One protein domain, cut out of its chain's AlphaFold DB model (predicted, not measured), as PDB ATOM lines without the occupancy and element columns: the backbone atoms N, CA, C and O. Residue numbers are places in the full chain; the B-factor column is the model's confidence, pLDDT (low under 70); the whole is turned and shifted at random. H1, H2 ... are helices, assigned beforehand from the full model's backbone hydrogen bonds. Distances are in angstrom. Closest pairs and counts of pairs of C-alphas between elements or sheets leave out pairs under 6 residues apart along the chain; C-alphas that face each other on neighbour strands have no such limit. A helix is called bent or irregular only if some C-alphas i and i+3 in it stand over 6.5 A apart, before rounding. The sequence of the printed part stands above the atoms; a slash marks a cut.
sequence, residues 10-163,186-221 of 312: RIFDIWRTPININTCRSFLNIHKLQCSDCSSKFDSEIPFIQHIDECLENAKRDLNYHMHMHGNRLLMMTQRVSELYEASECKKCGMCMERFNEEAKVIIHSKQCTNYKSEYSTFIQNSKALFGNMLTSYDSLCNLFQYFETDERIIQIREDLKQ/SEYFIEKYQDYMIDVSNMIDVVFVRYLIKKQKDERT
ATOM      1  N   ARG A  10     135.540 163.349 123.602       93.69
ATOM      2  CA  ARG A  10     135.411 164.235 122.439       93.69
ATOM      3  C   ARG A  10     134.462 165.409 122.691       93.69
ATOM      4  O   ARG A  10     134.757 166.512 122.253       93.69
ATOM      5  N   ILE A  11     133.314 165.173 123.329       95.43
ATOM      6  CA  ILE A  11     132.304 166.220 123.547       95.43
ATOM      7  C   ILE A  11     132.821 167.243 124.555       95.43
ATOM      8  O   ILE A  11     132.687 168.442 124.327       95.43
ATOM      9  N   PHE A  12     133.488 166.775 125.611       94.60
ATOM     10  CA  PHE A  12     134.147 167.654 126.572       94.60
ATOM     11  C   PHE A  12     135.268 168.484 125.927       94.60
ATOM     12  O   PHE A  12     135.371 169.679 126.189       94.60
ATOM     13  N   ASP A  13     136.066 167.886 125.034       94.03
ATOM     14  CA  ASP A  13     137.097 168.619 124.292       94.03
ATOM     15  C   ASP A  13     136.510 169.705 123.383       94.03
ATOM     16  O   ASP A  13     137.052 170.806 123.326       94.03
ATOM     17  N   ILE A  14     135.407 169.413 122.685       94.91
ATOM     18  CA  ILE A  14     134.708 170.403 121.850       94.91
ATOM     19  C   ILE A  14     134.225 171.569 122.716       94.91
ATOM     20  O   ILE A  14     134.443 172.720 122.360       94.91
ATOM     21  N   TRP A  15     133.589 171.279 123.852       95.58
ATOM     22  CA  TRP A  15     133.041 172.306 124.737       95.58
ATOM     23  C   TRP A  15     134.121 173.189 125.375       95.58
ATOM     24  O   TRP A  15     133.973 174.405 125.436       95.58
ATOM     25  N   ARG A  16     135.235 172.606 125.828       93.02
ATOM     26  CA  ARG A  16     136.272 173.373 126.534       93.02
ATOM     27  C   ARG A  16     137.189 174.182 125.616       93.02
ATOM     28  O   ARG A  16     137.965 174.992 126.112       93.02
ATOM     29  N   THR A  17     137.212 173.890 124.313       90.43
ATOM     30  CA  THR A  17     138.177 174.522 123.406       90.43
ATOM     31  C   THR A  17     137.736 175.953 123.097       90.43
ATOM     32  O   THR A  17     136.641 176.130 122.562       90.43
ATOM     33  N   PRO A  18     138.585 176.967 123.356       87.12
ATOM     34  CA  PRO A  18     138.270 178.347 123.013       87.12
ATOM     35  C   PRO A  18     138.019 178.501 121.518       87.12
ATOM     36  O   PRO A  18     138.794 178.012 120.682       87.12
ATOM     37  N   ILE A  19     136.953 179.217 121.177       87.91
ATOM     38  CA  ILE A  19     136.617 179.486 119.787       87.91
ATOM     39  C   ILE A  19     137.109 180.876 119.413       87.91
ATOM     40  O   ILE A  19     136.839 181.875 120.064       87.91
ATOM     41  N   ASN A  20     137.846 180.958 118.317       84.16
ATOM     42  CA  ASN A  20     138.116 182.228 117.677       84.16
ATOM     43  C   ASN A  20     138.147 182.015 116.175       84.16
ATOM     44  O   ASN A  20     138.342 180.909 115.671       84.16
ATOM     45  N   ILE A  21     137.994 183.106 115.446       78.82
ATOM     46  CA  ILE A  21     137.833 183.041 114.001       78.82
ATOM     47  C   ILE A  21     139.015 182.375 113.270       78.82
ATOM     48  O   ILE A  21     138.839 181.796 112.199       78.82
ATOM     49  N   ASN A  22     140.214 182.413 113.859       78.42
ATOM     50  CA  ASN A  22     141.419 181.820 113.285       78.42
ATOM     51  C   ASN A  22     141.492 180.304 113.521       78.42
ATOM     52  O   ASN A  22     142.140 179.602 112.744       78.42
ATOM     53  N   THR A  23     140.834 179.786 114.562       77.89
ATOM     54  CA  THR A  23     140.836 178.357 114.913       77.89
ATOM     55  C   THR A  23     139.615 177.609 114.379       77.89
ATOM     56  O   THR A  23     139.727 176.408 114.109       77.89
ATOM     57  N   CYS A  24     138.494 178.303 114.126       83.01
ATOM     58  CA  CYS A  24     137.216 177.708 113.709       83.01
ATOM     59  C   CYS A  24     137.343 176.704 112.550       83.01
ATOM     60  O   CYS A  24     136.812 175.599 112.627       83.01
ATOM     61  N   ARG A  25     138.105 177.048 111.500       79.18
ATOM     62  CA  ARG A  25     138.264 176.210 110.292       79.18
ATOM     63  C   ARG A  25     138.853 174.827 110.583       79.18
ATOM     64  O   ARG A  25     138.587 173.852 109.884       79.18
ATOM     65  N   SER A  26     139.716 174.734 111.590       83.48
ATOM     66  CA  SER A  26     140.390 173.481 111.937       83.48
ATOM     67  C   SER A  26     139.531 172.570 112.814       83.48
ATOM     68  O   SER A  26     139.797 171.374 112.912       83.48
ATOM     69  N   PHE A  27     138.474 173.112 113.417       87.92
ATOM     70  CA  PHE A  27     137.784 172.485 114.533       87.92
ATOM     71  C   PHE A  27     137.031 171.215 114.126       87.92
ATOM     72  O   PHE A  27     137.179 170.164 114.755       87.92
ATOM     73  N   LEU A  28     136.325 171.267 112.991       88.73
ATOM     74  CA  LEU A  28     135.682 170.092 112.402       88.73
ATOM     75  C   LEU A  28     136.710 169.017 112.022       88.73
ATOM     76  O   LEU A  28     136.481 167.834 112.262       88.73
ATOM     77  N   ASN A  29     137.868 169.413 111.489       87.57
ATOM     78  CA  ASN A  29     138.923 168.474 111.110       87.57
ATOM     79  C   ASN A  29     139.567 167.774 112.311       87.57
ATOM     80  O   ASN A  29     139.962 166.615 112.184       87.57
ATOM     81  N   ILE A  30     139.657 168.448 113.458       91.00
ATOM     82  CA  ILE A  30     140.228 167.900 114.693       91.00
ATOM     83  C   ILE A  30     139.249 166.921 115.348       91.00
ATOM     84  O   ILE A  30     139.613 165.782 115.642       91.00
ATOM     85  N   HIS A  31     138.000 167.340 115.560       93.36
ATOM     86  CA  HIS A  31     137.057 166.562 116.365       93.36
ATOM     87  C   HIS A  31     136.203 165.583 115.555       93.36
ATOM     88  O   HIS A  31     135.753 164.584 116.126       93.36
ATOM     89  N   LYS A  32     136.014 165.843 114.251       94.60
ATOM     90  CA  LYS A  32     135.103 165.143 113.319       94.60
ATOM     91  C   LYS A  32     133.651 165.162 113.790       94.60
ATOM     92  O   LYS A  32     133.395 165.259 114.981       94.60
ATOM     93  N   LEU A  33     132.668 165.049 112.905       94.57
ATOM     94  CA  LEU A  33     131.289 164.754 113.325       94.57
ATOM     95  C   LEU A  33     131.198 163.279 113.708       94.57
ATOM     96  O   LEU A  33     131.888 162.456 113.110       94.57
ATOM     97  N   GLN A  34     130.390 162.931 114.711       95.68
ATOM     98  CA  GLN A  34     130.307 161.549 115.192       95.68
ATOM     99  C   GLN A  34     128.876 161.136 115.536       95.68
ATOM    100  O   GLN A  34     128.214 161.798 116.340       95.68
ATOM    101  N   CYS A  35     128.433 160.009 114.974       93.68
ATOM    102  CA  CYS A  35     127.146 159.392 115.292       93.68
ATOM    103  C   CYS A  35     127.127 158.871 116.736       93.68
ATOM    104  O   CYS A  35     128.083 158.233 117.173       93.68
ATOM    105  N   SER A  36     126.043 159.132 117.466       92.40
ATOM    106  CA  SER A  36     125.894 158.733 118.871       92.40
ATOM    107  C   SER A  36     125.682 157.231 119.067       92.40
ATOM    108  O   SER A  36     125.992 156.724 120.139       92.40
ATOM    109  N   ASP A  37     125.149 156.532 118.060       89.67
ATOM    110  CA  ASP A  37     124.806 155.108 118.156       89.67
ATOM    111  C   ASP A  37     125.957 154.216 117.667       89.67
ATOM    112  O   ASP A  37     126.594 153.510 118.447       89.67
ATOM    113  N   CYS A  38     126.320 154.314 116.384       91.42
ATOM    114  CA  CYS A  38     127.361 153.459 115.802       91.42
ATOM    115  C   CYS A  38     128.793 154.010 115.932       91.42
ATOM    116  O   CYS A  38     129.743 153.358 115.502       91.42
ATOM    117  N   SER A  39     128.975 155.217 116.488       92.07
ATOM    118  CA  SER A  39     130.280 155.885 116.645       92.07
ATOM    119  C   SER A  39     131.045 156.203 115.346       92.07
ATOM    120  O   SER A  39     132.199 156.638 115.427       92.07
ATOM    121  N   SER A  40     130.421 156.048 114.170       94.63
ATOM    122  CA  SER A  40     130.998 156.436 112.872       94.63
ATOM    123  C   SER A  40     131.357 157.922 112.843       94.63
ATOM    124  O   SER A  40     130.629 158.749 113.400       94.63
ATOM    125  N   LYS A  41     132.484 158.253 112.199       96.28
ATOM    126  CA  LYS A  41     133.055 159.606 112.140       96.28
ATOM    127  C   LYS A  41     133.021 160.171 110.723       96.28
ATOM    128  O   LYS A  41     133.228 159.430 109.768       96.28
ATOM    129  N   PHE A  42     132.812 161.479 110.611       94.50
ATOM    130  CA  PHE A  42     132.624 162.174 109.342       94.50
ATOM    131  C   PHE A  42     133.391 163.495 109.314       94.50
ATOM    132  O   PHE A  42     133.438 164.230 110.303       94.50
ATOM    133  N   ASP A  43     133.955 163.806 108.152       91.79
ATOM    134  CA  ASP A  43     134.784 164.994 107.924       91.79
ATOM    135  C   ASP A  43     133.983 166.179 107.366       91.79
ATOM    136  O   ASP A  43     134.505 167.283 107.241       91.79
ATOM    137  N   SER A  44     132.718 165.955 107.016       88.57
ATOM    138  CA  SER A  44     131.840 166.946 106.409       88.57
ATOM    139  C   SER A  44     130.390 166.741 106.838       88.57
ATOM    140  O   SER A  44     129.977 165.648 107.233       88.57
ATOM    141  N   GLU A  45     129.618 167.822 106.769       89.48
ATOM    142  CA  GLU A  45     128.233 167.864 107.235       89.48
ATOM    143  C   GLU A  45     127.296 166.981 106.392       89.48
ATOM    144  O   GLU A  45     126.470 166.261 106.947       89.48
ATOM    145  N   ILE A  46     127.444 166.974 105.062       89.55
ATOM    146  CA  ILE A  46     126.504 166.283 104.159       89.55
ATOM    147  C   ILE A  46     126.467 164.757 104.395       89.55
ATOM    148  O   ILE A  46     125.379 164.238 104.659       89.55
ATOM    149  N   PRO A  47     127.599 164.019 104.372       92.25
ATOM    150  CA  PRO A  47     127.596 162.581 104.652       92.25
ATOM    151  C   PRO A  47     127.157 162.259 106.083       92.25
ATOM    152  O   PRO A  47     126.555 161.215 106.322       92.25
ATOM    153  N   PHE A  48     127.436 163.154 107.036       94.40
ATOM    154  CA  PHE A  48     126.992 162.988 108.415       94.40
ATOM    155  C   PHE A  48     125.466 163.048 108.531       94.40
ATOM    156  O   PHE A  48     124.885 162.163 109.156       94.40
ATOM    157  N   ILE A  49     124.819 164.042 107.911       90.61
ATOM    158  CA  ILE A  49     123.354 164.187 107.917       90.61
ATOM    159  C   ILE A  49     122.689 162.956 107.299       90.61
ATOM    160  O   ILE A  49     121.807 162.365 107.913       90.61
ATOM    161  N   GLN A  50     123.161 162.524 106.125       91.69
ATOM    162  CA  GLN A  50     122.642 161.325 105.459       91.69
ATOM    163  C   GLN A  50     122.741 160.089 106.358       91.69
ATOM    164  O   GLN A  50     121.800 159.310 106.453       91.69
ATOM    165  N   HIS A  51     123.862 159.942 107.064       93.21
ATOM    166  CA  HIS A  51     124.066 158.825 107.969       93.21
ATOM    167  C   HIS A  51     123.151 158.860 109.200       93.21
ATOM    168  O   HIS A  51     122.627 157.818 109.583       93.21
ATOM    169  N   ILE A  52     122.978 160.013 109.858       92.36
ATOM    170  CA  ILE A  52     122.146 160.086 111.072       92.36
ATOM    171  C   ILE A  52     120.656 159.934 110.771       92.36
ATOM    172  O   ILE A  52     119.952 159.398 111.623       92.36
ATOM    173  N   ASP A  53     120.196 160.343 109.582       89.48
ATOM    174  CA  ASP A  53     118.813 160.126 109.139       89.48
ATOM    175  C   ASP A  53     118.472 158.623 109.145       89.48
ATOM    176  O   ASP A  53     117.400 158.233 109.593       89.48
ATOM    177  N   GLU A  54     119.407 157.773 108.706       90.74
ATOM    178  CA  GLU A  54     119.234 156.315 108.654       90.74
ATOM    179  C   GLU A  54     119.575 155.638 109.991       90.74
ATOM    180  O   GLU A  54     118.838 154.792 110.493       90.74
ATOM    181  N   CYS A  55     120.711 155.999 110.593       91.22
ATOM    182  CA  CYS A  55     121.236 155.319 111.775       91.22
ATOM    183  C   CYS A  55     120.424 155.626 113.041       91.22
ATOM    184  O   CYS A  55     120.395 154.804 113.955       91.22
ATOM    185  N   LEU A  56     119.799 156.808 113.126       89.82
ATOM    186  CA  LEU A  56     119.108 157.270 114.333       89.82
ATOM    187  C   LEU A  56     117.579 157.268 114.214       89.82
ATOM    188  O   LEU A  56     116.923 157.679 115.170       89.82
ATOM    189  N   GLU A  57     117.008 156.764 113.113       87.75
ATOM    190  CA  GLU A  57     115.555 156.732 112.863       87.75
ATOM    191  C   GLU A  57     114.763 156.144 114.048       87.75
ATOM    192  O   GLU A  57     113.738 156.683 114.456       87.75
ATOM    193  N   ASN A  58     115.290 155.078 114.661       85.06
ATOM    194  CA  ASN A  58     114.678 154.382 115.798       85.06
ATOM    195  C   ASN A  58     115.567 154.384 117.057       85.06
ATOM    196  O   ASN A  58     115.362 153.584 117.977       85.06
ATOM    197  N   ALA A  59     116.589 155.243 117.096       82.75
ATOM    198  CA  ALA A  59     117.516 155.303 118.219       82.75
ATOM    199  C   ALA A  59     116.873 155.962 119.447       82.75
ATOM    200  O   ALA A  59     116.026 156.854 119.351       82.75
ATOM    201  N   LYS A  60     117.312 155.546 120.638       83.50
ATOM    202  CA  LYS A  60     116.911 156.209 121.882       83.50
ATOM    203  C   LYS A  60     117.563 157.588 121.956       83.50
ATOM    204  O   LYS A  60     118.779 157.706 121.841       83.50
ATOM    205  N   ARG A  61     116.754 158.613 122.220       85.98
ATOM    206  CA  ARG A  61     117.210 159.985 122.480       85.98
ATOM    207  C   ARG A  61     117.603 160.142 123.949       85.98
ATOM    208  O   ARG A  61     116.933 160.819 124.716       85.98
ATOM    209  N   ASP A  62     118.619 159.397 124.365       88.42
ATOM    210  CA  ASP A  62     119.130 159.439 125.734       88.42
ATOM    211  C   ASP A  62     120.144 160.581 125.946       88.42
ATOM    212  O   ASP A  62     120.435 161.373 125.047       88.42
ATOM    213  N   LEU A  63     120.705 160.665 127.156       89.74
ATOM    214  CA  LEU A  63     121.706 161.672 127.515       89.74
ATOM    215  C   LEU A  63     122.915 161.667 126.556       89.74
ATOM    216  O   LEU A  63     123.441 162.725 126.212       89.74
ATOM    217  N   ASN A  64     123.325 160.492 126.069       88.60
ATOM    218  CA  ASN A  64     124.427 160.364 125.118       88.60
ATOM    219  C   ASN A  64     124.075 160.928 123.744       88.60
ATOM    220  O   ASN A  64     124.877 161.653 123.154       88.60
ATOM    221  N   TYR A  65     122.865 160.647 123.259       92.29
ATOM    222  CA  TYR A  65     122.341 161.279 122.053       92.29
ATOM    223  C   TYR A  65     122.362 162.809 122.170       92.29
ATOM    224  O   TYR A  65     122.898 163.472 121.282       92.29
ATOM    225  N   HIS A  66     121.859 163.371 123.274       93.06
ATOM    226  CA  HIS A  66     121.818 164.824 123.476       93.06
ATOM    227  C   HIS A  66     123.220 165.453 123.515       93.06
ATOM    228  O   HIS A  66     123.467 166.430 122.806       93.06
ATOM    229  N   MET A  67     124.173 164.853 124.236       93.63
ATOM    230  CA  MET A  67     125.569 165.316 124.245       93.63
ATOM    231  C   MET A  67     126.184 165.327 122.840       93.63
ATOM    232  O   MET A  67     126.792 166.314 122.424       93.63
ATOM    233  N   HIS A  68     126.008 164.243 122.080       94.38
ATOM    234  CA  HIS A  68     126.495 164.164 120.704       94.38
ATOM    235  C   HIS A  68     125.812 165.179 119.789       94.38
ATOM    236  O   HIS A  68     126.487 165.800 118.972       94.38
ATOM    237  N   MET A  69     124.500 165.366 119.922       94.49
ATOM    238  CA  MET A  69     123.726 166.307 119.120       94.49
ATOM    239  C   MET A  69     124.236 167.741 119.302       94.49
ATOM    240  O   MET A  69     124.592 168.378 118.308       94.49
ATOM    241  N   HIS A  70     124.378 168.215 120.543       96.07
ATOM    242  CA  HIS A  70     124.881 169.565 120.812       96.07
ATOM    243  C   HIS A  70     126.364 169.725 120.455       96.07
ATOM    244  O   HIS A  70     126.730 170.714 119.820       96.07
ATOM    245  N   GLY A  71     127.218 168.733 120.743       95.95
ATOM    246  CA  GLY A  71     128.629 168.784 120.341       95.95
ATOM    247  C   GLY A  71     128.823 168.794 118.819       95.95
ATOM    248  O   GLY A  71     129.633 169.556 118.295       95.95
ATOM    249  N   ASN A  72     128.046 167.999 118.075       95.43
ATOM    250  CA  ASN A  72     128.055 168.032 116.610       95.43
ATOM    251  C   ASN A  72     127.511 169.364 116.075       95.43
ATOM    252  O   ASN A  72     128.074 169.909 115.128       95.43
ATOM    253  N   ARG A  73     126.446 169.911 116.679       93.48
ATOM    254  CA  ARG A  73     125.875 171.207 116.290       93.48
ATOM    255  C   ARG A  73     126.887 172.338 116.467       93.48
ATOM    256  O   ARG A  73     127.054 173.118 115.533       93.48
ATOM    257  N   LEU A  74     127.624 172.376 117.579       93.97
ATOM    258  CA  LEU A  74     128.718 173.333 117.780       93.97
ATOM    259  C   LEU A  74     129.770 173.256 116.667       93.97
ATOM    260  O   LEU A  74     130.132 174.289 116.104       93.97
ATOM    261  N   LEU A  75     130.218 172.051 116.301       93.52
ATOM    262  CA  LEU A  75     131.181 171.870 115.209       93.52
ATOM    263  C   LEU A  75     130.641 172.367 113.864       93.52
ATOM    264  O   LEU A  75     131.340 173.096 113.162       93.52
ATOM    265  N   MET A  76     129.404 172.000 113.511       91.39
ATOM    266  CA  MET A  76     128.779 172.415 112.248       91.39
ATOM    267  C   MET A  76     128.617 173.937 112.178       91.39
ATOM    268  O   MET A  76     128.955 174.546 111.166       91.39
ATOM    269  N   MET A  77     128.150 174.576 113.253       90.93
ATOM    270  CA  MET A  77     127.978 176.031 113.269       90.93
ATOM    271  C   MET A  77     129.321 176.767 113.242       90.93
ATOM    272  O   MET A  77     129.476 177.718 112.479       90.93
ATOM    273  N   THR A  78     130.327 176.282 113.975       89.80
ATOM    274  CA  THR A  78     131.693 176.835 113.942       89.80
ATOM    275  C   THR A  78     132.299 176.750 112.538       89.80
ATOM    276  O   THR A  78     132.889 177.715 112.043       89.80
ATOM    277  N   GLN A  79     132.099 175.621 111.853       87.21
ATOM    278  CA  GLN A  79     132.518 175.435 110.466       87.21
ATOM    279  C   GLN A  79     131.810 176.423 109.527       87.21
ATOM    280  O   GLN A  79     132.475 177.112 108.754       87.21
ATOM    281  N   ARG A  80     130.487 176.579 109.639       85.94
ATOM    282  CA  ARG A  80     129.710 177.541 108.835       85.94
ATOM    283  C   ARG A  80     130.147 178.990 109.068       85.94
ATOM    284  O   ARG A  80     130.221 179.767 108.118       85.94
ATOM    285  N   VAL A  81     130.501 179.366 110.302       86.40
ATOM    286  CA  VAL A  81     131.097 180.686 110.578       86.40
ATOM    287  C   VAL A  81     132.433 180.853 109.844       86.40
ATOM    288  O   VAL A  81     132.688 181.912 109.267       86.40
ATOM    289  N   SER A  82     133.269 179.810 109.799       82.20
ATOM    290  CA  SER A  82     134.533 179.855 109.052       82.20
ATOM    291  C   SER A  82     134.327 180.024 107.539       82.20
ATOM    292  O   SER A  82     135.088 180.735 106.888       82.20
ATOM    293  N   GLU A  83     133.251 179.476 106.976       78.09
ATOM    294  CA  GLU A  83     132.918 179.631 105.553       78.09
ATOM    295  C   GLU A  83     132.440 181.052 105.219       78.09
ATOM    296  O   GLU A  83     132.767 181.592 104.158       78.09
ATOM    297  N   LEU A  84     131.734 181.714 106.146       72.00
ATOM    298  CA  LEU A  84     131.378 183.134 106.010       72.00
ATOM    299  C   LEU A  84     132.619 184.044 106.000       72.00
ATOM    300  O   LEU A  84     132.593 185.122 105.399       72.00
ATOM    301  N   TYR A  85     133.703 183.606 106.643       69.50
ATOM    302  CA  TYR A  85     134.943 184.354 106.840       69.50
ATOM    303  C   TYR A  85     135.908 184.328 105.641       69.50
ATOM    304  O   TYR A  85     136.714 185.251 105.488       69.50
ATOM    305  N   GLU A  86     135.841 183.311 104.778       59.73
ATOM    306  CA  GLU A  86     136.913 182.949 103.831       59.73
ATOM    307  C   GLU A  86     137.158 183.906 102.630       59.73
ATOM    308  O   GLU A  86     137.891 183.552 101.712       59.73
ATOM    309  N   ALA A  87     136.641 185.146 102.606       51.43
ATOM    310  CA  ALA A  87     136.602 185.942 101.361       51.43
ATOM    311  C   ALA A  87     137.193 187.377 101.360       51.43
ATOM    312  O   ALA A  87     137.179 188.037 100.306       51.43
ATOM    313  N   SER A  88     137.730 187.925 102.456       58.44
ATOM    314  CA  SER A  88     138.073 189.363 102.462       58.44
ATOM    315  C   SER A  88     139.316 189.788 103.252       58.44
ATOM    316  O   SER A  88     139.635 189.267 104.313       58.44
ATOM    317  N   GLU A  89     140.032 190.779 102.695       63.78
ATOM    318  CA  GLU A  89     141.103 191.513 103.378       63.78
ATOM    319  C   GLU A  89     140.510 192.250 104.587       63.78
ATOM    320  O   GLU A  89     139.837 193.262 104.411       63.78
ATOM    321  N   CYS A  90     140.794 191.803 105.809       71.75
ATOM    322  CA  CYS A  90     140.222 192.365 107.041       71.75
ATOM    323  C   CYS A  90     140.737 193.759 107.436       71.75
ATOM    324  O   CYS A  90     140.394 194.273 108.494       71.75
ATOM    325  N   LYS A  91     141.570 194.384 106.599       84.85
ATOM    326  CA  LYS A  91     142.241 195.665 106.869       84.85
ATOM    327  C   LYS A  91     141.547 196.869 106.226       84.85
ATOM    328  O   LYS A  91     142.179 197.901 105.995       84.85
ATOM    329  N   LYS A  92     140.267 196.737 105.870       88.07
ATOM    330  CA  LYS A  92     139.470 197.800 105.244       88.07
ATOM    331  C   LYS A  92     138.074 197.848 105.836       88.07
ATOM    332  O   LYS A  92     137.455 196.808 106.012       88.07
ATOM    333  N   CYS A  93     137.554 199.044 106.070       89.42
ATOM    334  CA  CYS A  93     136.156 199.204 106.447       89.42
ATOM    335  C   CYS A  93     135.256 198.888 105.246       89.42
ATOM    336  O   CYS A  93     135.384 199.515 104.198       89.42
ATOM    337  N   GLY A  94     134.323 197.946 105.387       86.33
ATOM    338  CA  GLY A  94     133.402 197.589 104.303       86.33
ATOM    339  C   GLY A  94     132.328 198.646 103.993       86.33
ATOM    340  O   GLY A  94     131.593 198.474 103.030       86.33
ATOM    341  N   MET A  95     132.232 199.731 104.773       88.06
ATOM    342  CA  MET A  95     131.293 200.839 104.534       88.06
ATOM    343  C   MET A  95     131.953 202.022 103.817       88.06
ATOM    344  O   MET A  95     131.488 202.446 102.763       88.06
ATOM    345  N   CYS A  96     133.049 202.560 104.365       89.83
ATOM    346  CA  CYS A  96     133.730 203.741 103.814       89.83
ATOM    347  C   CYS A  96     134.962 203.398 102.954       89.83
ATOM    348  O   CYS A  96     135.518 204.276 102.297       89.83
ATOM    349  N   MET A  97     135.398 202.131 102.950       88.30
ATOM    350  CA  MET A  97     136.589 201.629 102.250       88.30
ATOM    351  C   MET A  97     137.934 202.198 102.737       88.30
ATOM    352  O   MET A  97     138.966 201.957 102.098       88.30
ATOM    353  N   GLU A  98     137.953 202.894 103.879       92.02
ATOM    354  CA  GLU A  98     139.180 203.329 104.549       92.02
ATOM    355  C   GLU A  98     140.030 202.121 104.963       92.02
ATOM    356  O   GLU A  98     139.508 201.065 105.337       92.02
ATOM    357  N   ARG A  99     141.355 202.256 104.839       92.52
ATOM    358  CA  ARG A  99     142.317 201.186 105.118       92.52
ATOM    359  C   ARG A  99     142.978 201.411 106.468       92.52
ATOM    360  O   ARG A  99     143.396 202.523 106.767       92.52
ATOM    361  N   PHE A 100     143.171 200.331 107.210       92.60
ATOM    362  CA  PHE A 100     143.786 200.344 108.533       92.60
ATOM    363  C   PHE A 100     144.942 199.344 108.592       92.60
ATOM    364  O   PHE A 100     145.032 198.418 107.786       92.60
ATOM    365  N   ASN A 101     145.833 199.510 109.566       90.57
ATOM    366  CA  ASN A 101     146.976 198.605 109.737       90.57
ATOM    367  C   ASN A 101     146.606 197.308 110.478       90.57
ATOM    368  O   ASN A 101     147.256 196.277 110.270       90.57
ATOM    369  N   GLU A 102     145.546 197.347 111.286       89.61
ATOM    370  CA  GLU A 102     145.112 196.289 112.203       89.61
ATOM    371  C   GLU A 102     143.603 196.045 112.073       89.61
ATOM    372  O   GLU A 102     142.835 196.994 111.920       89.61
ATOM    373  N   GLU A 103     143.178 194.783 112.186       86.38
ATOM    374  CA  GLU A 103     141.762 194.373 112.122       86.38
ATOM    375  C   GLU A 103     140.940 194.971 113.275       86.38
ATOM    376  O   GLU A 103     139.835 195.457 113.053       86.38
ATOM    377  N   ALA A 104     141.518 195.062 114.478       89.16
ATOM    378  CA  ALA A 104     140.874 195.688 115.634       89.16
ATOM    379  C   ALA A 104     140.463 197.148 115.360       89.16
ATOM    380  O   ALA A 104     139.345 197.555 115.675       89.16
ATOM    381  N   LYS A 105     141.324 197.923 114.685       93.35
ATOM    382  CA  LYS A 105     141.023 199.312 114.297       93.35
ATOM    383  C   LYS A 105     139.886 199.390 113.281       93.35
ATOM    384  O   LYS A 105     139.071 200.304 113.361       93.35
ATOM    385  N   VAL A 106     139.785 198.418 112.367       91.86
ATOM    386  CA  VAL A 106     138.656 198.332 111.425       91.86
ATOM    387  C   VAL A 106     137.343 198.088 112.160       91.86
ATOM    388  O   VAL A 106     136.344 198.714 111.811       91.86
ATOM    389  N   ILE A 107     137.330 197.211 113.169       90.42
ATOM    390  CA  ILE A 107     136.130 196.903 113.965       90.42
ATOM    391  C   ILE A 107     135.658 198.150 114.719       90.42
ATOM    392  O   ILE A 107     134.497 198.540 114.588       90.42
ATOM    393  N   ILE A 108     136.567 198.816 115.441       93.45
ATOM    394  CA  ILE A 108     136.271 200.053 116.182       93.45
ATOM    395  C   ILE A 108     135.726 201.126 115.231       93.45
ATOM    396  O   ILE A 108     134.658 201.690 115.469       93.45
ATOM    397  N   HIS A 109     136.408 201.357 114.108       94.63
ATOM    398  CA  HIS A 109     135.978 202.338 113.117       94.63
ATOM    399  C   HIS A 109     134.627 201.984 112.472       94.63
ATOM    400  O   HIS A 109     133.793 202.862 112.250       94.63
ATOM    401  N   SER A 110     134.373 200.703 112.186       92.23
ATOM    402  CA  SER A 110     133.107 200.261 111.589       92.23
ATOM    403  C   SER A 110     131.922 200.611 112.487       92.23
ATOM    404  O   SER A 110     130.917 201.089 111.975       92.23
ATOM    405  N   LYS A 111     132.054 200.490 113.816       92.20
ATOM    406  CA  LYS A 111     131.010 200.893 114.782       92.20
ATOM    407  C   LYS A 111     130.677 202.393 114.724       92.20
ATOM    408  O   LYS A 111     129.568 202.789 115.079       92.20
ATOM    409  N   GLN A 112     131.610 203.217 114.246       92.98
ATOM    410  CA  GLN A 112     131.474 204.674 114.119       92.98
ATOM    411  C   GLN A 112     131.041 205.130 112.715       92.98
ATOM    412  O   GLN A 112     130.736 206.305 112.507       92.98
ATOM    413  N   CYS A 113     131.004 204.225 111.735       92.95
ATOM    414  CA  CYS A 113     130.630 204.560 110.367       92.95
ATOM    415  C   CYS A 113     129.146 204.903 110.222       92.95
ATOM    416  O   CYS A 113     128.262 204.350 110.884       92.95
ATOM    417  N   THR A 114     128.856 205.753 109.237       87.42
ATOM    418  CA  THR A 114     127.487 205.964 108.766       87.42
ATOM    419  C   THR A 114     126.893 204.639 108.286       87.42
ATOM    420  O   THR A 114     127.557 203.901 107.564       87.42
ATOM    421  N   ASN A 115     125.639 204.368 108.651       87.71
ATOM    422  CA  ASN A 115     124.881 203.142 108.347       87.71
ATOM    423  C   ASN A 115     125.264 201.876 109.132       87.71
ATOM    424  O   ASN A 115     124.573 200.872 108.955       87.71
ATOM    425  N   TYR A 116     126.246 201.921 110.048       92.60
ATOM    426  CA  TYR A 116     126.627 200.758 110.870       92.60
ATOM    427  C   TYR A 116     125.414 200.052 111.485       92.60
ATOM    428  O   TYR A 116     125.220 198.863 111.264       92.60
ATOM    429  N   LYS A 117     124.545 200.798 112.182       91.54
ATOM    430  CA  LYS A 117     123.365 200.232 112.859       91.54
ATOM    431  C   LYS A 117     122.430 199.482 111.905       91.54
ATOM    432  O   LYS A 117     121.928 198.423 112.264       91.54
ATOM    433  N   SER A 118     122.204 200.018 110.704       92.73
ATOM    434  CA  SER A 118     121.316 199.398 109.713       92.73
ATOM    435  C   SER A 118     121.925 198.112 109.164       92.73
ATOM    436  O   SER A 118     121.274 197.073 109.174       92.73
ATOM    437  N   GLU A 119     123.180 198.173 108.719       91.44
ATOM    438  CA  GLU A 119     123.879 197.022 108.145       91.44
ATOM    439  C   GLU A 119     124.092 195.911 109.177       91.44
ATOM    440  O   GLU A 119     123.879 194.736 108.883       91.44
ATOM    441  N   TYR A 120     124.453 196.280 110.408       92.98
ATOM    442  CA  TYR A 120     124.614 195.342 111.513       92.98
ATOM    443  C   TYR A 120     123.285 194.676 111.877       92.98
ATOM    444  O   TYR A 120     123.233 193.458 112.016       92.98
ATOM    445  N   SER A 121     122.189 195.439 111.953       91.34
ATOM    446  CA  SER A 121     120.858 194.874 112.203       91.34
ATOM    447  C   SER A 121     120.457 193.863 111.126       91.34
ATOM    448  O   SER A 121     119.956 192.792 111.457       91.34
ATOM    449  N   THR A 122     120.690 194.170 109.846       90.54
ATOM    450  CA  THR A 122     120.420 193.234 108.746       90.54
ATOM    451  C   THR A 122     121.302 191.990 108.838       90.54
ATOM    452  O   THR A 122     120.807 190.876 108.678       90.54
ATOM    453  N   PHE A 123     122.595 192.158 109.121       91.12
ATOM    454  CA  PHE A 123     123.518 191.039 109.306       91.12
ATOM    455  C   PHE A 123     123.055 190.114 110.436       91.12
ATOM    456  O   PHE A 123     122.853 188.928 110.190       91.12
ATOM    457  N   ILE A 124     122.794 190.662 111.628       91.14
ATOM    458  CA  ILE A 124     122.355 189.894 112.798       91.14
ATOM    459  C   ILE A 124     121.023 189.193 112.551       91.14
ATOM    460  O   ILE A 124     120.893 188.028 112.909       91.14
ATOM    461  N   GLN A 125     120.044 189.846 111.918       88.61
ATOM    462  CA  GLN A 125     118.772 189.196 111.578       88.61
ATOM    463  C   GLN A 125     118.983 187.957 110.700       88.61
ATOM    464  O   GLN A 125     118.376 186.917 110.950       88.61
ATOM    465  N   ASN A 126     119.888 188.042 109.725       86.11
ATOM    466  CA  ASN A 126     120.181 186.938 108.815       86.11
ATOM    467  C   ASN A 126     121.072 185.851 109.441       86.11
ATOM    468  O   ASN A 126     120.994 184.689 109.047       86.11
ATOM    469  N   SER A 127     121.906 186.205 110.422       88.07
ATOM    470  CA  SER A 127     122.825 185.284 111.097       88.07
ATOM    471  C   SER A 127     122.340 184.811 112.471       88.07
ATOM    472  O   SER A 127     123.034 184.025 113.116       88.07
ATOM    473  N   LYS A 128     121.165 185.259 112.939       87.83
ATOM    474  CA  LYS A 128     120.639 184.972 114.286       87.83
ATOM    475  C   LYS A 128     120.590 183.476 114.570       87.83
ATOM    476  O   LYS A 128     121.043 183.047 115.622       87.83
ATOM    477  N   ALA A 129     120.090 182.683 113.623       88.63
ATOM    478  CA  ALA A 129     119.995 181.235 113.784       88.63
ATOM    479  C   ALA A 129     121.374 180.571 113.929       88.63
ATOM    480  O   ALA A 129     121.510 179.605 114.670       88.63
ATOM    481  N   LEU A 130     122.408 181.086 113.256       90.45
ATOM    482  CA  LEU A 130     123.764 180.540 113.329       90.45
ATOM    483  C   LEU A 130     124.363 180.745 114.726       90.45
ATOM    484  O   LEU A 130     124.708 179.773 115.395       90.45
ATOM    485  N   PHE A 131     124.435 181.998 115.180       91.93
ATOM    486  CA  PHE A 131     125.017 182.332 116.482       91.93
ATOM    487  C   PHE A 131     124.131 181.876 117.646       91.93
ATOM    488  O   PHE A 131     124.646 181.383 118.644       91.93
ATOM    489  N   GLY A 132     122.805 181.944 117.496       92.67
ATOM    490  CA  GLY A 132     121.854 181.405 118.469       92.67
ATOM    491  C   GLY A 132     122.059 179.907 118.688       92.67
ATOM    492  O   GLY A 132     122.232 179.477 119.820       92.67
ATOM    493  N   ASN A 133     122.179 179.117 117.612       92.34
ATOM    494  CA  ASN A 133     122.465 177.686 117.733       92.34
ATOM    495  C   ASN A 133     123.816 177.393 118.395       92.34
ATOM    496  O   ASN A 133     123.935 176.380 119.087       92.34
ATOM    497  N   MET A 134     124.830 178.243 118.194       93.96
ATOM    498  CA  MET A 134     126.107 178.115 118.901       93.96
ATOM    499  C   MET A 134     125.927 178.314 120.407       93.96
ATOM    500  O   MET A 134     126.366 177.464 121.175       93.96
ATOM    501  N   LEU A 135     125.265 179.399 120.815       96.15
ATOM    502  CA  LEU A 135     125.037 179.720 122.225       96.15
ATOM    503  C   LEU A 135     124.172 178.659 122.912       96.15
ATOM    504  O   LEU A 135     124.601 178.074 123.901       96.15
ATOM    505  N   THR A 136     123.020 178.318 122.330       96.27
ATOM    506  CA  THR A 136     122.102 177.317 122.890       96.27
ATOM    507  C   THR A 136     122.760 175.948 123.026       96.27
ATOM    508  O   THR A 136     122.543 175.257 124.014       96.27
ATOM    509  N   SER A 137     123.579 175.529 122.054       96.54
ATOM    510  CA  SER A 137     124.254 174.225 122.142       96.54
ATOM    511  C   SER A 137     125.343 174.199 123.201       96.54
ATOM    512  O   SER A 137     125.536 173.166 123.833       96.54
ATOM    513  N   TYR A 138     126.053 175.312 123.376       97.40
ATOM    514  CA  TYR A 138     127.070 175.429 124.410       97.40
ATOM    515  C   TYR A 138     126.443 175.380 125.804       97.40
ATOM    516  O   TYR A 138     126.851 174.560 126.622       97.40
ATOM    517  N   ASP A 139     125.400 176.180 126.026       96.77
ATOM    518  CA  ASP A 139     124.632 176.195 127.273       96.77
ATOM    519  C   ASP A 139     124.004 174.824 127.575       96.77
ATOM    520  O   ASP A 139     124.133 174.277 128.668       96.77
ATOM    521  N   SER A 140     123.430 174.178 126.557       96.50
ATOM    522  CA  SER A 140     122.893 172.823 126.705       96.50
ATOM    523  C   SER A 140     123.970 171.830 127.148       96.50
ATOM    524  O   SER A 140     123.693 170.972 127.977       96.50
ATOM    525  N   LEU A 141     125.210 171.932 126.653       96.58
ATOM    526  CA  LEU A 141     126.312 171.088 127.134       96.58
ATOM    527  C   LEU A 141     126.703 171.410 128.580       96.58
ATOM    528  O   LEU A 141     126.910 170.467 129.341       96.58
ATOM    529  N   CYS A 142     126.745 172.690 128.973       94.78
ATOM    530  CA  CYS A 142     126.949 173.093 130.369       94.78
ATOM    531  C   CYS A 142     125.930 172.414 131.297       94.78
ATOM    532  O   CYS A 142     126.308 171.813 132.301       94.78
ATOM    533  N   ASN A 143     124.650 172.437 130.924       92.79
ATOM    534  CA  ASN A 143     123.577 171.802 131.690       92.79
ATOM    535  C   ASN A 143     123.689 170.270 131.674       92.79
ATOM    536  O   ASN A 143     123.554 169.615 132.706       92.79
ATOM    537  N   LEU A 144     124.001 169.670 130.520       93.40
ATOM    538  CA  LEU A 144     124.114 168.215 130.392       93.40
ATOM    539  C   LEU A 144     125.290 167.639 131.197       93.40
ATOM    540  O   LEU A 144     125.192 166.528 131.716       93.40
ATOM    541  N   PHE A 145     126.402 168.371 131.306       93.63
ATOM    542  CA  PHE A 145     127.578 167.932 132.058       93.63
ATOM    543  C   PHE A 145     127.336 167.858 133.565       93.63
ATOM    544  O   PHE A 145     127.900 166.983 134.220       93.63
ATOM    545  N   GLN A 146     126.444 168.692 134.099       88.81
ATOM    546  CA  GLN A 146     126.098 168.691 135.522       88.81
ATOM    547  C   GLN A 146     125.426 167.383 135.976       88.81
ATOM    548  O   GLN A 146     125.555 167.007 137.138       88.81
ATOM    549  N   TYR A 147     124.807 166.616 135.067       87.46
ATOM    550  CA  TYR A 147     124.235 165.300 135.394       87.46
ATOM    551  C   TYR A 147     125.286 164.206 135.668       87.46
ATOM    552  O   TYR A 147     124.935 163.116 136.126       87.46
ATOM    553  N   PHE A 148     126.571 164.451 135.389       87.02
ATOM    554  CA  PHE A 148     127.644 163.461 135.518       87.02
ATOM    555  C   PHE A 148     128.436 163.604 136.824       87.02
ATOM    556  O   PHE A 148     129.651 163.781 136.817       87.02
ATOM    557  N   GLU A 149     127.765 163.468 137.970       80.95
ATOM    558  CA  GLU A 149     128.358 163.717 139.298       80.95
ATOM    559  C   GLU A 149     129.636 162.919 139.617       80.95
ATOM    560  O   GLU A 149     130.441 163.361 140.436       80.95
ATOM    561  N   THR A 150     129.794 161.737 139.014       83.76
ATOM    562  CA  THR A 150     130.908 160.802 139.266       83.76
ATOM    563  C   THR A 150     131.945 160.767 138.144       83.76
ATOM    564  O   THR A 150     132.892 159.988 138.213       83.76
ATOM    565  N   ASP A 151     131.784 161.595 137.109       89.33
ATOM    566  CA  ASP A 151     132.771 161.686 136.040       89.33
ATOM    567  C   ASP A 151     134.046 162.367 136.544       89.33
ATOM    568  O   ASP A 151     133.987 163.404 137.205       89.33
ATOM    569  N   GLU A 152     135.206 161.806 136.197       90.26
ATOM    570  CA  GLU A 152     136.517 162.289 136.644       90.26
ATOM    571  C   GLU A 152     136.736 163.781 136.353       90.26
ATOM    572  O   GLU A 152     137.346 164.473 137.159       90.26
ATOM    573  N   ARG A 153     136.191 164.315 135.251       90.30
ATOM    574  CA  ARG A 153     136.314 165.749 134.934       90.30
ATOM    575  C   ARG A 153     135.440 166.622 135.819       90.30
ATOM    576  O   ARG A 153     135.858 167.717 136.169       90.30
ATOM    577  N   ILE A 154     134.243 166.157 136.176       89.74
ATOM    578  CA  ILE A 154     133.358 166.880 137.099       89.74
ATOM    579  C   ILE A 154     133.945 166.851 138.509       89.74
ATOM    580  O   ILE A 154     133.934 167.867 139.199       89.74
ATOM    581  N   ILE A 155     134.516 165.715 138.916       87.51
ATOM    582  CA  ILE A 155     135.273 165.603 140.167       87.51
ATOM    583  C   ILE A 155     136.458 166.576 140.152       87.51
ATOM    584  O   ILE A 155     136.596 167.340 141.101       87.51
ATOM    585  N   GLN A 156     137.238 166.619 139.067       89.00
ATOM    586  CA  GLN A 156     138.362 167.549 138.928       89.00
ATOM    587  C   GLN A 156     137.916 169.013 139.020       89.00
ATOM    588  O   GLN A 156     138.513 169.765 139.777       89.00
ATOM    589  N   ILE A 157     136.843 169.414 138.325       87.72
ATOM    590  CA  ILE A 157     136.295 170.779 138.421       87.72
ATOM    591  C   ILE A 157     135.931 171.104 139.874       87.72
ATOM    592  O   ILE A 157     136.322 172.143 140.392       87.72
ATOM    593  N   ARG A 158     135.242 170.194 140.572       85.95
ATOM    594  CA  ARG A 158     134.908 170.372 141.995       85.95
ATOM    595  C   ARG A 158     136.141 170.445 142.894       85.95
ATOM    596  O   ARG A 158     136.088 171.080 143.940       85.95
ATOM    597  N   GLU A 159     137.219 169.746 142.560       86.41
ATOM    598  CA  GLU A 159     138.478 169.823 143.301       86.41
ATOM    599  C   GLU A 159     139.209 171.143 143.045       86.41
ATOM    600  O   GLU A 159     139.696 171.740 144.000       86.41
ATOM    601  N   ASP A 160     139.216 171.625 141.801       85.38
ATOM    602  CA  ASP A 160     139.832 172.896 141.406       85.38
ATOM    603  C   ASP A 160     139.099 174.106 142.017       85.38
ATOM    604  O   ASP A 160     139.729 175.111 142.344       85.38
ATOM    605  N   LEU A 161     137.778 174.001 142.204       83.07
ATOM    606  CA  LEU A 161     136.945 175.033 142.835       83.07
ATOM    607  C   LEU A 161     137.130 175.124 144.353       83.07
ATOM    608  O   LEU A 161     136.917 176.189 144.933       83.07
ATOM    609  N   LYS A 162     137.573 174.043 145.011       76.90
ATOM    610  CA  LYS A 162     137.857 174.073 146.450       76.90
ATOM    611  C   LYS A 162     139.043 174.988 146.706       76.90
ATOM    612  O   LYS A 162     140.200 174.583 146.592       76.90
ATOM    613  N   GLN A 163     138.756 176.215 147.129       61.61
ATOM    614  CA  GLN A 163     139.795 177.111 147.609       61.61
ATOM    615  C   GLN A 163     140.530 176.444 148.783       61.61
ATOM    616  O   GLN A 163     139.885 176.003 149.744       61.61
ATOM    617  N   SER A 186     127.621 174.824 139.499       87.62
ATOM    618  CA  SER A 186     126.722 175.621 138.664       87.62
ATOM    619  C   SER A 186     127.343 176.981 138.325       87.62
ATOM    620  O   SER A 186     127.297 177.391 137.166       87.62
ATOM    621  N   GLU A 187     127.998 177.640 139.289       88.31
ATOM    622  CA  GLU A 187     128.740 178.893 139.071       88.31
ATOM    623  C   GLU A 187     129.796 178.749 137.981       88.31
ATOM    624  O   GLU A 187     129.798 179.503 137.010       88.31
ATOM    625  N   TYR A 188     130.627 177.714 138.086       91.90
ATOM    626  CA  TYR A 188     131.664 177.427 137.103       91.90
ATOM    627  C   TYR A 188     131.101 177.288 135.681       91.90
ATOM    628  O   TYR A 188     131.673 177.805 134.719       91.90
ATOM    629  N   PHE A 189     129.968 176.600 135.516       93.34
ATOM    630  CA  PHE A 189     129.338 176.453 134.204       93.34
ATOM    631  C   PHE A 189     128.723 177.759 133.685       93.34
ATOM    632  O   PHE A 189     128.769 178.002 132.474       93.34
ATOM    633  N   ILE A 190     128.204 178.611 134.574       91.77
ATOM    634  CA  ILE A 190     127.719 179.956 134.236       91.77
ATOM    635  C   ILE A 190     128.881 180.841 133.772       91.77
ATOM    636  O   ILE A 190     128.774 181.466 132.716       91.77
ATOM    637  N   GLU A 191     130.005 180.855 134.490       92.66
ATOM    638  CA  GLU A 191     131.210 181.598 134.097       92.66
ATOM    639  C   GLU A 191     131.724 181.137 132.728       92.66
ATOM    640  O   GLU A 191     131.990 181.952 131.845       92.66
ATOM    641  N   LYS A 192     131.772 179.820 132.489       94.78
ATOM    642  CA  LYS A 192     132.172 179.271 131.183       94.78
ATOM    643  C   LYS A 192     131.232 179.684 130.058       94.78
ATOM    644  O   LYS A 192     131.687 179.962 128.949       94.78
ATOM    645  N   TYR A 193     129.930 179.741 130.323       95.79
ATOM    646  CA  TYR A 193     128.970 180.251 129.350       95.79
ATOM    647  C   TYR A 193     129.178 181.748 129.073       95.79
ATOM    648  O   TYR A 193     129.119 182.166 127.917       95.79
ATOM    649  N   GLN A 194     129.481 182.554 130.096       95.34
ATOM    650  CA  GLN A 194     129.794 183.978 129.938       95.34
ATOM    651  C   GLN A 194     131.070 184.208 129.116       95.34
ATOM    652  O   GLN A 194     131.037 185.003 128.173       95.34
ATOM    653  N   ASP A 195     132.144 183.464 129.395       95.05
ATOM    654  CA  ASP A 195     133.373 183.459 128.589       95.05
ATOM    655  C   ASP A 195     133.049 183.165 127.114       95.05
ATOM    656  O   ASP A 195     133.454 183.888 126.200       95.05
ATOM    657  N   TYR A 196     132.238 182.132 126.873       95.93
ATOM    658  CA  TYR A 196     131.844 181.739 125.526       95.93
ATOM    659  C   TYR A 196     130.968 182.790 124.824       95.93
ATOM    660  O   TYR A 196     131.126 183.031 123.625       95.93
ATOM    661  N   MET A 197     130.066 183.467 125.542       95.05
ATOM    662  CA  MET A 197     129.284 184.585 124.997       95.05
ATOM    663  C   MET A 197     130.180 185.742 124.538       95.05
ATOM    664  O   MET A 197     129.903 186.356 123.500       95.05
ATOM    665  N   ILE A 198     131.256 186.030 125.275       94.31
ATOM    666  CA  ILE A 198     132.251 187.042 124.898       94.31
ATOM    667  C   ILE A 198     132.977 186.607 123.620       94.31
ATOM    668  O   ILE A 198     133.067 187.394 122.673       94.31
ATOM    669  N   ASP A 199     133.422 185.351 123.541       93.04
ATOM    670  CA  ASP A 199     134.073 184.795 122.349       93.04
ATOM    671  C   ASP A 199     133.171 184.865 121.105       93.04
ATOM    672  O   ASP A 199     133.598 185.328 120.040       93.04
ATOM    673  N   VAL A 200     131.899 184.469 121.233       93.85
ATOM    674  CA  VAL A 200     130.907 184.562 120.149       93.85
ATOM    675  C   VAL A 200     130.671 186.018 119.745       93.85
ATOM    676  O   VAL A 200     130.637 186.318 118.552       93.85
ATOM    677  N   SER A 201     130.566 186.940 120.703       92.53
ATOM    678  CA  SER A 201     130.379 188.372 120.425       92.53
ATOM    679  C   SER A 201     131.565 188.970 119.662       92.53
ATOM    680  O   SER A 201     131.379 189.652 118.652       92.53
ATOM    681  N   ASN A 202     132.793 188.644 120.071       89.49
ATOM    682  CA  ASN A 202     134.008 189.053 119.365       89.49
ATOM    683  C   ASN A 202     134.061 188.475 117.943       89.49
ATOM    684  O   ASN A 202     134.475 189.142 116.991       89.49
ATOM    685  N   MET A 203     133.610 187.231 117.777       90.00
ATOM    686  CA  MET A 203     133.539 186.575 116.477       90.00
ATOM    687  C   MET A 203     132.518 187.239 115.549       90.00
ATOM    688  O   MET A 203     132.813 187.441 114.370       90.00
ATOM    689  N   ILE A 204     131.348 187.620 116.071       91.33
ATOM    690  CA  ILE A 204     130.300 188.347 115.342       91.33
ATOM    691  C   ILE A 204     130.856 189.639 114.737       91.33
ATOM    692  O   ILE A 204     130.663 189.876 113.543       91.33
ATOM    693  N   ASP A 205     131.585 190.439 115.520       89.78
ATOM    694  CA  ASP A 205     132.187 191.694 115.056       89.78
ATOM    695  C   ASP A 205     133.145 191.468 113.872       89.78
ATOM    696  O   ASP A 205     133.086 192.175 112.859       89.78
ATOM    697  N   VAL A 206     134.000 190.442 113.958       87.87
ATOM    698  CA  VAL A 206     134.939 190.090 112.882       87.87
ATOM    699  C   VAL A 206     134.204 189.617 111.623       87.87
ATOM    700  O   VAL A 206     134.509 190.057 110.508       87.87
ATOM    701  N   VAL A 207     133.234 188.713 111.782       87.81
ATOM    702  CA  VAL A 207     132.456 188.163 110.663       87.81
ATOM    703  C   VAL A 207     131.653 189.270 109.985       87.81
ATOM    704  O   VAL A 207     131.606 189.311 108.756       87.81
ATOM    705  N   PHE A 208     131.095 190.210 110.749       89.50
ATOM    706  CA  PHE A 208     130.361 191.355 110.220       89.50
ATOM    707  C   PHE A 208     131.234 192.249 109.330       89.50
ATOM    708  O   PHE A 208     130.864 192.536 108.189       89.50
ATOM    709  N   VAL A 209     132.423 192.650 109.795       87.77
ATOM    710  CA  VAL A 209     133.357 193.465 108.993       87.77
ATOM    711  C   VAL A 209     133.688 192.773 107.668       87.77
ATOM    712  O   VAL A 209     133.708 193.397 106.603       87.77
ATOM    713  N   ARG A 210     133.903 191.457 107.708       83.72
ATOM    714  CA  ARG A 210     134.237 190.655 106.524       83.72
ATOM    715  C   ARG A 210     133.066 190.467 105.579       83.72
ATOM    716  O   ARG A 210     133.275 190.554 104.365       83.72
ATOM    717  N   TYR A 211     131.868 190.272 106.127       85.29
ATOM    718  CA  TYR A 211     130.607 190.266 105.398       85.29
ATOM    719  C   TYR A 211     130.432 191.568 104.613       85.29
ATOM    720  O   TYR A 211     130.182 191.512 103.413       85.29
ATOM    721  N   LEU A 212     130.671 192.731 105.231       85.90
ATOM    722  CA  LEU A 212     130.572 194.021 104.543       85.90
ATOM    723  C   LEU A 212     131.548 194.138 103.366       85.90
ATOM    724  O   LEU A 212     131.166 194.568 102.279       85.90
ATOM    725  N   ILE A 213     132.807 193.722 103.545       82.08
ATOM    726  CA  ILE A 213     133.795 193.749 102.455       82.08
ATOM    727  C   ILE A 213     133.382 192.807 101.319       82.08
ATOM    728  O   ILE A 213     133.565 193.146 100.148       82.08
ATOM    729  N   LYS A 214     132.850 191.620 101.641       79.19
ATOM    730  CA  LYS A 214     132.392 190.671 100.623       79.19
ATOM    731  C   LYS A 214     131.159 191.203  99.896       79.19
ATOM    732  O   LYS A 214     131.185 191.248  98.674       79.19
ATOM    733  N   LYS A 215     130.167 191.735 100.619       79.02
ATOM    734  CA  LYS A 215     128.993 192.425 100.059       79.02
ATOM    735  C   LYS A 215     129.409 193.511  99.062       79.02
ATOM    736  O   LYS A 215     128.903 193.536  97.952       79.02
ATOM    737  N   GLN A 216     130.407 194.334  99.394       75.60
ATOM    738  CA  GLN A 216     130.942 195.350  98.475       75.60
ATOM    739  C   GLN A 216     131.631 194.775  97.228       75.60
ATOM    740  O   GLN A 216     131.627 195.411  96.173       75.60
ATOM    741  N   LYS A 217     132.266 193.601  97.322       73.15
ATOM    742  CA  LYS A 217     132.828 192.911  96.150       73.15
ATOM    743  C   LYS A 217     131.715 192.312  95.289       73.15
ATOM    744  O   LYS A 217     131.745 192.516  94.081       73.15
ATOM    745  N   ASP A 218     130.733 191.673  95.914       68.35
ATOM    746  CA  ASP A 218     129.621 190.992  95.250       68.35
ATOM    747  C   ASP A 218     128.648 191.992  94.596       68.35
ATOM    748  O   ASP A 218     128.157 191.759  93.498       68.35
ATOM    749  N   GLU A 219     128.436 193.169  95.192       59.15
ATOM    750  CA  GLU A 219     127.705 194.278  94.556       59.15
ATOM    751  C   GLU A 219     128.430 194.802  93.306       59.15
ATOM    752  O   GLU A 219     127.789 195.198  92.330       59.15
ATOM    753  N   ARG A 220     129.771 194.775  93.294       52.98
ATOM    754  CA  ARG A 220     130.573 195.127  92.107       52.98
ATOM    755  C   ARG A 220     130.569 194.016  91.056       52.98
ATOM    756  O   ARG A 220     130.735 194.309  89.874       52.98
ATOM    757  N   THR A 221     130.378 192.766  91.465       45.94
ATOM    758  CA  THR A 221     130.261 191.588  90.599       45.94
ATOM    759  C   THR A 221     128.824 191.077  90.614       45.94
ATOM    760  O   THR A 221     128.549 190.047  91.213       45.94
TER     761      THR A 221
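AT A GLANCE: This is residues 10 to 163 and 186 to 221 of the 312 residues of an uncharacterized protein of Caenorhabditis elegans (UniProt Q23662). The long helix H8 makes a loose three-helix bundle with H4 and with H6b, the second arm of the bent helix H6; it is up and down, each running against the one before it in the chain. H1 and H2 pack on H4, H5 crosses H8 on its far side from H6b's contact, and H3 and H7 lie at the margins, touching no helix. The printed part has 190 residues with eight named helices, H1 to H8 in order, and no named strand: the class is all helix. It is only just compact, close to loose, with a radius of gyration of the C-alphas of 19.1 A, and flat, spanning 55 by 48 by 25 A.

HOW THE PARTS SIT: H8, residues 186 to 220, touches H6b, residues 129 to 146, with its residues 186 to 200 alone, at a shallow tilt of 17 degrees, opposite ways; the closest C-alphas, of Cys 142 and Phe 189, are 5.6 A apart. H4, residues 63 to 85, is the hub, touching four helices. It touches H6b, opposite ways at 32 degrees, a shallow tilt only just short of steep, with the C-alphas of His 70 and Ser 137 closest at 4.9 A. With residues 81 to 85 alone H4 touches H8, closest at the C-alphas of Tyr 85 and Val 207, 5.9 A. H1, residues 10 to 16, touches H4 at a steep tilt of 60 degrees, closest at the C-alphas of Ile 11 and Gly 71, 5.5 A. H2, residues 24 to 31, touches H4, closest at the C-alphas of Arg 25 and Ser 82, 5.4 A. H5, residues 103 to 112, touches H8, about perpendicular at 81 degrees, closest at the C-alphas of Ile 107 and Asp 205, 6.6 A. H3, residues 45 to 55, is close to H4 but not clearly touching, and H7, residues 152 to 161, is near H8. Every O i to N i+4 pair is within hydrogen-bond range in H1, H4, H6a (residues 116 to 126), H7 and H8, but 2 of 4 in H2, 6 of 7 in H3, 5 of 6 in H5 and 13 of 14 in H6b.

IN THESE COORDINATES: H8 is 50.6 A long, H4 33.4 A and H6b 25.8 A. By its hydrogen bonds H6, residues 116 to 146, was assigned as one helix, but it is bent: C-alphas 126 and 129 are 7.6 A apart, and its arms stand at a steep tilt of 64 degrees. H2 is only just irregular, with C-alphas 25 and 28 7.0 A apart. H1 begins at C-alpha 10 (135.411, 164.235, 122.439), and H8 ends at C-alpha 220 (130.573, 195.127, 92.107).

THE WHOLE: The C-alphas of Gln 163 and Thr 221, the two farthest apart, are 59.6 A apart. Residues 164 to 185 are cut out, with 15.9 A between C-alphas 163 and 186. The links H2 to H3 and H4 to H5 are long. The pLDDT is under 70 at residues 85 to 89, 163 and 218 to 221.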